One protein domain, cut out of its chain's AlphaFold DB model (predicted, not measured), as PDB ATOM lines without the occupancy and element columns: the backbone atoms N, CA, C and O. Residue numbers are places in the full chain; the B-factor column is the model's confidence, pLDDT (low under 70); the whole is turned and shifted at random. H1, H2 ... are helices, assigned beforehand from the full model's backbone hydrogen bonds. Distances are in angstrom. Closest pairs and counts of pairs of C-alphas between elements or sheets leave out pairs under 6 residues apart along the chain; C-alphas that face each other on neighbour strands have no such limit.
ATOM      1  N   VAL A 108     -14.795  11.190  31.501       92.72
ATOM      2  CA  VAL A 108     -13.929  10.901  32.671       92.72
ATOM      3  C   VAL A 108     -13.493   9.428  32.808       92.72
ATOM      4  O   VAL A 108     -12.557   9.111  33.542       92.72
ATOM      5  N   HIS A 109     -14.104   8.516  32.050       89.49
ATOM      6  CA  HIS A 109     -13.717   7.108  31.954       89.49
ATOM      7  C   HIS A 109     -12.996   6.781  30.644       89.49
ATOM      8  O   HIS A 109     -12.076   5.969  30.639       89.49
ATOM      9  N   HIS A 110     -13.405   7.404  29.535       88.37
ATOM     10  CA  HIS A 110     -12.860   7.107  28.205       88.37
ATOM     11  C   HIS A 110     -12.406   8.350  27.430       88.37
ATOM     12  O   HIS A 110     -11.740   8.232  26.408       88.37
ATOM     13  N   TYR A 111     -12.807   9.543  27.847       91.51
ATOM     14  CA  TYR A 111     -12.336  10.797  27.266       91.51
ATOM     15  C   TYR A 111     -12.604  11.935  28.244       91.51
ATOM     16  O   TYR A 111     -13.326  11.754  29.226       91.51
ATOM     17  N   TRP A 112     -12.016  13.092  27.975       94.37
ATOM     18  CA  TRP A 112     -12.284  14.311  28.721       94.37
ATOM     19  C   TRP A 112     -13.288  15.177  27.949       94.37
ATOM     20  O   TRP A 112     -13.023  15.451  26.775       94.37
ATOM     21  N   PRO A 113     -14.430  15.563  28.542       94.24
ATOM     22  CA  PRO A 113     -15.389  16.434  27.875       94.24
ATOM     23  C   PRO A 113     -14.847  17.868  27.817       94.24
ATOM     24  O   PRO A 113     -14.182  18.322  28.744       94.24
ATOM     25  N   ILE A 114     -15.126  18.566  26.720       94.16
ATOM     26  CA  ILE A 114     -14.776  19.975  26.518       94.16
ATOM     27  C   ILE A 114     -16.077  20.725  26.269       94.16
ATOM     28  O   ILE A 114     -16.926  20.229  25.531       94.16
ATOM     29  N   LYS A 115     -16.225  21.898  26.883       92.76
ATOM     30  CA  LYS A 115     -17.394  22.754  26.684       92.76
ATOM     31  C   LYS A 115     -17.465  23.297  25.265       92.76
ATOM     32  O   LYS A 115     -16.443  23.680  24.697       92.76
ATOM     33  N   ASP A 116     -18.673  23.396  24.724       87.57
ATOM     34  CA  ASP A 116     -18.885  23.934  23.382       87.57
ATOM     35  C   ASP A 116     -18.893  25.467  23.323       87.57
ATOM     36  O   ASP A 116     -18.521  26.030  22.293       87.57
ATOM     37  N   ASP A 117     -19.263  26.153  24.399       91.53
ATOM     38  CA  ASP A 117     -19.350  27.615  24.472       91.53
ATOM     39  C   ASP A 117     -18.005  28.282  24.825       91.53
ATOM     40  O   ASP A 117     -17.612  29.241  24.165       91.53
ATOM     41  N   ASP A 118     -17.253  27.737  25.788       92.47
ATOM     42  CA  ASP A 118     -15.945  28.254  26.229       92.47
ATOM     43  C   ASP A 118     -14.807  27.238  26.010       92.47
ATOM     44  O   ASP A 118     -14.091  26.810  26.924       92.47
ATOM     45  N   LYS A 119     -14.641  26.826  24.747       91.98
ATOM     46  CA  LYS A 119     -13.663  25.804  24.335       91.98
ATOM     47  C   LYS A 119     -12.246  26.122  24.817       91.98
ATOM     48  O   LYS A 119     -11.560  25.239  25.320       91.98
ATOM     49  N   CYS A 120     -11.789  27.368  24.670       93.03
ATOM     50  CA  CYS A 120     -10.408  27.753  24.979       93.03
ATOM     51  C   CYS A 120     -10.071  27.561  26.463       93.03
ATOM     52  O   CYS A 120      -9.042  26.955  26.781       93.03
ATOM     53  N   ARG A 121     -10.932  28.041  27.373       94.79
ATOM     54  CA  ARG A 121     -10.722  27.843  28.813       94.79
ATOM     55  C   ARG A 121     -10.891  26.380  29.193       94.79
ATOM     56  O   ARG A 121     -10.035  25.841  29.892       94.79
ATOM     57  N   SER A 122     -11.898  25.708  28.647       96.26
ATOM     58  CA  SER A 122     -12.139  24.296  28.943       96.26
ATOM     59  C   SER A 122     -10.965  23.400  28.507       96.26
ATOM     60  O   SER A 122     -10.514  22.545  29.272       96.26
ATOM     61  N   ILE A 123     -10.356  23.660  27.340       95.79
ATOM     62  CA  ILE A 123      -9.135  22.973  26.877       95.79
ATOM     63  C   ILE A 123      -7.952  23.271  27.796       95.79
ATOM     64  O   ILE A 123      -7.227  22.347  28.171       95.79
ATOM     65  N   LYS A 124      -7.744  24.540  28.170       96.12
ATOM     66  CA  LYS A 124      -6.654  24.913  29.079       96.12
ATOM     67  C   LYS A 124      -6.779  24.175  30.412       96.12
ATOM     68  O   LYS A 124      -5.821  23.535  30.841       96.12
ATOM     69  N   PHE A 125      -7.966  24.196  31.014       96.95
ATOM     70  CA  PHE A 125      -8.245  23.459  32.240       96.95
ATOM     71  C   PHE A 125      -7.985  21.956  32.075       96.95
ATOM     72  O   PHE A 125      -7.307  21.360  32.909       96.95
ATOM     73  N   ALA A 126      -8.449  21.345  30.982       97.44
ATOM     74  CA  ALA A 126      -8.241  19.924  30.713       97.44
ATOM     75  C   ALA A 126      -6.751  19.542  30.632       97.44
ATOM     76  O   ALA A 126      -6.335  18.526  31.197       97.44
ATOM     77  N   VAL A 127      -5.940  20.355  29.946       97.10
ATOM     78  CA  VAL A 127      -4.490  20.139  29.811       97.10
ATOM     79  C   VAL A 127      -3.788  20.298  31.157       97.10
ATOM     80  O   VAL A 127      -2.993  19.435  31.538       97.10
ATOM     81  N   ASP A 128      -4.108  21.362  31.894       97.05
ATOM     82  CA  ASP A 128      -3.533  21.633  33.213       97.05
ATOM     83  C   ASP A 128      -3.898  20.507  34.199       97.05
ATOM     84  O   ASP A 128      -3.025  19.932  34.858       97.05
ATOM     85  N   TRP A 129      -5.171  20.094  34.225       97.49
ATOM     86  CA  TRP A 129      -5.648  18.971  35.030       97.49
ATOM     87  C   TRP A 129      -4.943  17.667  34.657       97.49
ATOM     88  O   TRP A 129      -4.460  16.960  35.543       97.49
ATOM     89  N   GLY A 130      -4.831  17.352  33.363       96.98
ATOM     90  CA  GLY A 130      -4.188  16.126  32.892       96.98
ATOM     91  C   GLY A 130      -2.707  16.065  33.262       96.98
ATOM     92  O   GLY A 130      -2.207  15.014  33.674       96.98
ATOM     93  N   ASN A 131      -2.008  17.199  33.175       97.04
ATOM     94  CA  ASN A 131      -0.596  17.300  33.529       97.04
ATOM     95  C   ASN A 131      -0.355  17.193  35.038       97.04
ATOM     96  O   ASN A 131       0.678  16.649  35.438       97.04
ATOM     97  N   ASN A 132      -1.319  17.621  35.854       96.37
ATOM     98  CA  ASN A 132      -1.295  17.455  37.308       96.37
ATOM     99  C   ASN A 132      -1.770  16.057  37.760       96.37
ATOM    100  O   ASN A 132      -1.351  15.578  38.808       96.37
ATOM    101  N   HIS A 133      -2.553  15.346  36.939       96.78
ATOM    102  CA  HIS A 133      -3.103  14.013  37.233       96.78
ATOM    103  C   HIS A 133      -2.646  12.951  36.220       96.78
ATOM    104  O   HIS A 133      -3.441  12.143  35.732       96.78
ATOM    105  N   LYS A 134      -1.340  12.917  35.919       96.32
ATOM    106  CA  LYS A 134      -0.738  12.104  34.840       96.32
ATOM    107  C   LYS A 134      -1.196  10.645  34.828       96.32
ATOM    108  O   LYS A 134      -1.549  10.117  33.778       96.32
ATOM    109  N   GLN A 135      -1.206   9.980  35.986       94.87
ATOM    110  CA  GLN A 135      -1.619   8.574  36.080       94.87
ATOM    111  C   GLN A 135      -3.086   8.390  35.681       94.87
ATOM    112  O   GLN A 135      -3.408   7.483  34.912       94.87
ATOM    113  N   ARG A 136      -3.968   9.275  36.159       94.42
ATOM    114  CA  ARG A 136      -5.395   9.225  35.846       94.42
ATOM    115  C   ARG A 136      -5.651   9.549  34.377       94.42
ATOM    116  O   ARG A 136      -6.377   8.810  33.720       94.42
ATOM    117  N   ALA A 137      -5.010  10.585  33.844       95.64
ATOM    118  CA  ALA A 137      -5.099  10.941  32.430       95.64
ATOM    119  C   ALA A 137      -4.631   9.792  31.516       95.64
ATOM    120  O   ALA A 137      -5.319   9.434  30.557       95.64
ATOM    121  N   HIS A 138      -3.521   9.134  31.863       94.05
ATOM    122  CA  HIS A 138      -3.041   7.957  31.139       94.05
ATOM    123  C   HIS A 138      -4.042   6.792  31.208       94.05
ATOM    124  O   HIS A 138      -4.304   6.146  30.194       94.05
ATOM    125  N   GLN A 139      -4.635   6.528  32.377       93.13
ATOM    126  CA  GLN A 139      -5.650   5.481  32.536       93.13
ATOM    127  C   GLN A 139      -6.882   5.730  31.660       93.13
ATOM    128  O   GLN A 139      -7.315   4.801  30.983       93.13
ATOM    129  N   ILE A 140      -7.397   6.964  31.616       92.67
ATOM    130  CA  ILE A 140      -8.519   7.339  30.739       92.67
ATOM    131  C   ILE A 140      -8.175   7.002  29.283       92.67
ATOM    132  O   ILE A 140      -8.941   6.311  28.609       92.67
ATOM    133  N   GLY A 141      -6.986   7.403  28.819       88.72
ATOM    134  CA  GLY A 141      -6.503   7.087  27.473       88.72
ATOM    135  C   GLY A 141      -6.378   5.581  27.209       88.72
ATOM    136  O   GLY A 141      -6.813   5.104  26.162       88.72
ATOM    137  N   LYS A 142      -5.843   4.806  28.163       88.23
ATOM    138  CA  LYS A 142      -5.710   3.342  28.041       88.23
ATOM    139  C   LYS A 142      -7.058   2.633  27.996       88.23
ATOM    140  O   LYS A 142      -7.226   1.727  27.184       88.23
ATOM    141  N   VAL A 143      -8.009   3.023  28.846       87.01
ATOM    142  CA  VAL A 143      -9.361   2.443  28.874       87.01
ATOM    143  C   VAL A 143     -10.090   2.753  27.570       87.01
ATOM    144  O   VAL A 143     -10.668   1.851  26.966       87.01
ATOM    145  N   ALA A 144      -9.987   3.992  27.081       82.52
ATOM    146  CA  ALA A 144     -10.514   4.382  25.778       82.52
ATOM    147  C   ALA A 144      -9.927   3.528  24.651       82.52
ATOM    148  O   ALA A 144     -10.662   2.946  23.862       82.52
ATOM    149  N   PHE A 145      -8.601   3.426  24.600       80.33
ATOM    150  CA  PHE A 145      -7.879   2.680  23.577       80.33
ATOM    151  C   PHE A 145      -8.218   1.186  23.607       80.33
ATOM    152  O   PHE A 145      -8.517   0.606  22.565       80.33
ATOM    153  N   LYS A 146      -8.261   0.573  24.799       79.20
ATOM    154  CA  LYS A 146      -8.661  -0.829  24.969       79.20
ATOM    155  C   LYS A 146     -10.091  -1.046  24.480       79.20
ATOM    156  O   LYS A 146     -10.301  -1.910  23.641       79.20
ATOM    157  N   LYS A 147     -11.041  -0.215  24.924       73.97
ATOM    158  CA  LYS A 147     -12.451  -0.307  24.510       73.97
ATOM    159  C   LYS A 147     -12.642  -0.162  22.999       73.97
ATOM    160  O   LYS A 147     -13.598  -0.705  22.464       73.97
ATOM    161  N   ARG A 148     -11.754   0.578  22.326       68.89
ATOM    162  CA  ARG A 148     -11.803   0.824  20.878       68.89
ATOM    163  C   ARG A 148     -11.164  -0.294  20.049       68.89
ATOM    164  O   ARG A 148     -11.653  -0.581  18.959       68.89
ATOM    165  N   PHE A 149     -10.052  -0.872  20.514       66.18
ATOM    166  CA  PHE A 149      -9.138  -1.625  19.639       66.18
ATOM    167  C   PHE A 149      -8.734  -3.018  20.115       66.18
ATOM    168  O   PHE A 149      -8.071  -3.731  19.350       66.18
ATOM    169  N   PHE A 150      -9.046  -3.377  21.361       59.74
ATOM    170  CA  PHE A 150      -8.602  -4.635  21.947       59.74
ATOM    171  C   PHE A 150      -9.759  -5.435  22.520       59.74
ATOM    172  O   PHE A 150     -10.631  -4.927  23.223       59.74
ATOM    173  N   GLU A 151      -9.678  -6.735  22.259       49.77
ATOM    174  CA  GLU A 151     -10.523  -7.745  22.865       49.77
ATOM    175  C   GLU A 151     -10.310  -7.773  24.380       49.77
ATOM    176  O   GLU A 151      -9.195  -7.637  24.891       49.77
ATOM    177  N   TYR A 242     -31.647   5.321  29.398       89.36
ATOM    178  CA  TYR A 242     -31.774   6.479  30.285       89.36
ATOM    179  C   TYR A 242     -30.680   6.509  31.353       89.36
ATOM    180  O   TYR A 242     -30.045   7.545  31.538       89.36
ATOM    181  N   ALA A 243     -30.380   5.374  31.989       90.36
ATOM    182  CA  ALA A 243     -29.297   5.282  32.967       90.36
ATOM    183  C   ALA A 243     -27.927   5.623  32.348       90.36
ATOM    184  O   ALA A 243     -27.102   6.301  32.965       90.36
ATOM    185  N   THR A 244     -27.682   5.196  31.105       85.37
ATOM    186  CA  THR A 244     -26.442   5.511  30.378       85.37
ATOM    187  C   THR A 244     -26.345   7.001  30.046       85.37
ATOM    188  O   THR A 244     -25.276   7.591  30.221       85.37
ATOM    189  N   LEU A 245     -27.440   7.612  29.586       88.39
ATOM    190  CA  LEU A 245     -27.506   9.045  29.288       88.39
ATOM    191  C   LEU A 245     -27.311   9.883  30.556       88.39
ATOM    192  O   LEU A 245     -26.456  10.764  30.575       88.39
ATOM    193  N   GLN A 246     -28.002   9.537  31.643       92.35
ATOM    194  CA  GLN A 246     -27.855  10.204  32.936       92.35
ATOM    195  C   GLN A 246     -26.418  10.110  33.461       92.35
ATOM    196  O   GLN A 246     -25.854  11.101  33.912       92.35
ATOM    197  N   ARG A 247     -25.775   8.939  33.343       91.67
ATOM    198  CA  ARG A 247     -24.368   8.775  33.735       91.67
ATOM    199  C   ARG A 247     -23.426   9.669  32.926       91.67
ATOM    200  O   ARG A 247     -22.455  10.179  33.491       91.67
ATOM    201  N   LYS A 248     -23.667   9.834  31.620       90.53
ATOM    202  CA  LYS A 248     -22.878  10.754  30.783       90.53
ATOM    203  C   LYS A 248     -23.041  12.189  31.277       90.53
ATOM    204  O   LYS A 248     -22.030  12.833  31.533       90.53
ATOM    205  N   GLU A 249     -24.281  12.619  31.488       92.91
ATOM    206  CA  GLU A 249     -24.619  13.964  31.958       92.91
ATOM    207  C   GLU A 249     -23.974  14.278  33.314       92.91
ATOM    208  O   GLU A 249     -23.222  15.241  33.443       92.91
ATOM    209  N   SER A 250     -24.137  13.402  34.311       95.13
ATOM    210  CA  SER A 250     -23.520  13.597  35.631       95.13
ATOM    211  C   SER A 250     -21.988  13.649  35.578       95.13
ATOM    212  O   SER A 250     -21.366  14.366  36.361       95.13
ATOM    213  N   SER A 251     -21.359  12.911  34.653       94.70
ATOM    214  CA  SER A 251     -19.898  12.952  34.473       94.70
ATOM    215  C   SER A 251     -19.431  14.283  33.874       94.70
ATOM    216  O   SER A 251     -18.346  14.750  34.213       94.70
ATOM    217  N   ILE A 252     -20.233  14.896  32.995       94.50
ATOM    218  CA  ILE A 252     -19.956  16.225  32.433       94.50
ATOM    219  C   ILE A 252     -20.098  17.280  33.528       94.50
ATOM    220  O   ILE A 252     -19.138  17.996  33.795       94.50
ATOM    221  N   GLN A 253     -21.223  17.290  34.248       95.89
ATOM    222  CA  GLN A 253     -21.482  18.234  35.345       95.89
ATOM    223  C   GLN A 253     -20.386  18.204  36.423       95.89
ATOM    224  O   GLN A 253     -19.983  19.240  36.955       95.89
ATOM    225  N   GLN A 254     -19.844  17.018  36.725       96.06
ATOM    226  CA  GLN A 254     -18.695  16.884  37.621       96.06
ATOM    227  C   GLN A 254     -17.467  17.650  37.102       96.06
ATOM    228  O   GLN A 254     -16.868  18.414  37.862       96.06
ATOM    229  N   VAL A 255     -17.100  17.468  35.830       96.86
ATOM    230  CA  VAL A 255     -15.968  18.178  35.210       96.86
ATOM    231  C   VAL A 255     -16.199  19.684  35.208       96.86
ATOM    232  O   VAL A 255     -15.285  20.431  35.546       96.86
ATOM    233  N   GLU A 256     -17.417  20.132  34.910       96.15
ATOM    234  CA  GLU A 256     -17.769  21.554  34.923       96.15
ATOM    235  C   GLU A 256     -17.629  22.178  36.317       96.15
ATOM    236  O   GLU A 256     -17.167  23.313  36.439       96.15
ATOM    237  N   SER A 257     -17.969  21.435  37.378       96.64
ATOM    238  CA  SER A 257     -17.758  21.883  38.760       96.64
ATOM    239  C   SER A 257     -16.272  22.046  39.102       96.64
ATOM    240  O   SER A 257     -15.888  23.032  39.738       96.64
ATOM    241  N   TRP A 258     -15.422  21.118  38.644       96.83
ATOM    242  CA  TRP A 258     -13.975  21.199  38.842       96.83
ATOM    243  C   TRP A 258     -13.376  22.357  38.051       96.83
ATOM    244  O   TRP A 258     -12.525  23.073  38.571       96.83
ATOM    245  N   GLU A 259     -13.846  22.559  36.820       96.75
ATOM    246  CA  GLU A 259     -13.440  23.672  35.967       96.75
ATOM    247  C   GLU A 259     -13.788  25.011  36.622       96.75
ATOM    248  O   GLU A 259     -12.939  25.894  36.714       96.75
ATOM    249  N   LYS A 260     -15.011  25.146  37.147       95.37
ATOM    250  CA  LYS A 260     -15.433  26.347  37.872       95.37
ATOM    251  C   LYS A 260     -14.514  26.629  39.064       95.37
ATOM    252  O   LYS A 260     -13.958  27.718  39.157       95.37
ATOM    253  N   SER A 261     -14.279  25.630  39.919       95.17
ATOM    254  CA  SER A 261     -13.389  25.781  41.079       95.17
ATOM    255  C   SER A 261     -11.951  26.138  40.684       95.17
ATOM    256  O   SER A 261     -11.303  26.921  41.376       95.17
ATOM    257  N   TYR A 262     -11.446  25.596  39.573       95.67
ATOM    258  CA  TYR A 262     -10.117  25.915  39.055       95.67
ATOM    259  C   TYR A 262      -9.976  27.400  38.698       95.67
ATOM    260  O   TYR A 262      -9.008  28.039  39.109       95.67
ATOM    261  N   TRP A 263     -10.953  27.957  37.979       95.62
ATOM    262  CA  TRP A 263     -10.941  29.364  37.577       95.62
ATOM    263  C   TRP A 263     -11.225  30.323  38.737       95.62
ATOM    264  O   TRP A 263     -10.572  31.366  38.832       95.62
ATOM    265  N   ASP A 264     -12.126  29.954  39.650       93.76
ATOM    266  CA  ASP A 264     -12.400  30.729  40.866       93.76
ATOM    267  C   ASP A 264     -11.118  30.876  41.707       93.76
ATOM    268  O   ASP A 264     -10.763  31.979  42.124       93.76
ATOM    269  N   ASN A 265     -10.353  29.790  41.870       91.12
ATOM    270  CA  ASN A 265      -9.084  29.814  42.600       91.12
ATOM    271  C   ASN A 265      -8.007  30.656  41.901       91.12
ATOM    272  O   ASN A 265      -7.252  31.345  42.583       91.12
ATOM    273  N   GLN A 266      -7.933  30.640  40.564       84.71
ATOM    274  CA  GLN A 266      -6.965  31.476  39.840       84.71
ATOM    275  C   GLN A 266      -7.248  32.967  39.988       84.71
ATOM    276  O   GLN A 266      -6.307  33.743  40.132       84.71
ATOM    277  N   THR A 267      -8.528  33.342  40.010       81.58
ATOM    278  CA  THR A 267      -8.968  34.736  40.169       81.58
ATOM    279  C   THR A 267      -8.634  35.285  41.560       81.58
ATOM    280  O   THR A 267      -8.411  36.477  41.714       81.58
ATOM    281  N   ILE A 268      -8.571  34.421  42.580       74.15
ATOM    282  CA  ILE A 268      -8.153  34.803  43.941       74.15
ATOM    283  C   ILE A 268      -6.628  34.983  44.030       74.15
ATOM    284  O   ILE A 268      -6.145  35.763  44.847       74.15
ATOM    285  N   THR A 269      -5.860  34.253  43.214       69.39
ATOM    286  CA  THR A 269      -4.385  34.290  43.223       69.39
ATOM    287  C   THR A 269      -3.758  35.315  42.272       69.39
ATOM    288  O   THR A 269      -2.536  35.463  42.288       69.39
ATOM    289  N   SER A 270      -4.564  35.981  41.439       58.35
ATOM    290  CA  SER A 270      -4.159  37.045  40.505       58.35
ATOM    291  C   SER A 270      -4.415  38.430  41.079       58.35
ATOM    292  O   SER A 270      -3.519  39.289  40.944       58.35
TER     293      SER A 270
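Overview. This is residues 108 to 151 and 242 to 270 of the 270 residues of the protein "CAP10 domain-containing protein" of Glycine max (UniProt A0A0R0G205). One long helix, H3, makes a bar with a shorter helix, H1, standing crosswise to it, and at its far end H1 turns a corner into H2, which runs back on the side of H3's first residues. Residues 108 to 112 lie in the gap between H2 and H3, and both ends of H3 stick out, with residues 242 to 247 and 264 to 270. The printed part has 73 residues with three named helices, H1, H2, H3 along the chain, and no named strand; the class is all helix. It is elongated, spanning 49 by 30 by 17 A, and only just loose, close to compact, with a radius of gyration of the C-alphas of 13.9 A.

Arrangement. Begin with H3, residues 242 to 269. H1, residues 119 to 132, only just touches it, with 3 pairs of C-alphas within 8 A, through residues 122 to 125 of H1 and 259 to 262 of H3 alone. Look at the closest C-alphas, those of Phe 125 and Glu 259, 6.4 A apart. The two helices stand about perpendicular, at 85 degrees. H2, residues 134 to 149, follows H1 by a tight link and touches it only at the corner, only just, with 3 pairs of C-alphas within 8 A; the closest are those of Gly 130 and Ala 137, 5.3 A. Their lines stand at 72 degrees, only just about perpendicular. H2 and H3 are apart. In H1, H2 and H3 every O i to N i+4 pair is within hydrogen-bond range.

Along the chain. Find C-alpha 242 at (-31.774, 6.479, 30.285); from there H3 runs 41.1 A to C-alpha 269 at (-4.385, 34.290, 43.223). H1 begins at C-alpha 119, (-13.663, 25.804, 24.335), and runs 19.8 A; H2 runs 22.1 A.

Size, cuts and confidence. The two C-alphas farthest apart are those of Glu 151 and Ser 270, 48.6 A. Residues 152 to 241 are not printed, and C-alphas 151 and 242 are 26.6 A apart across the cut. The mean pLDDT of the printed part is 89.7; residues 148 to 151 and 269 to 270 are under 70.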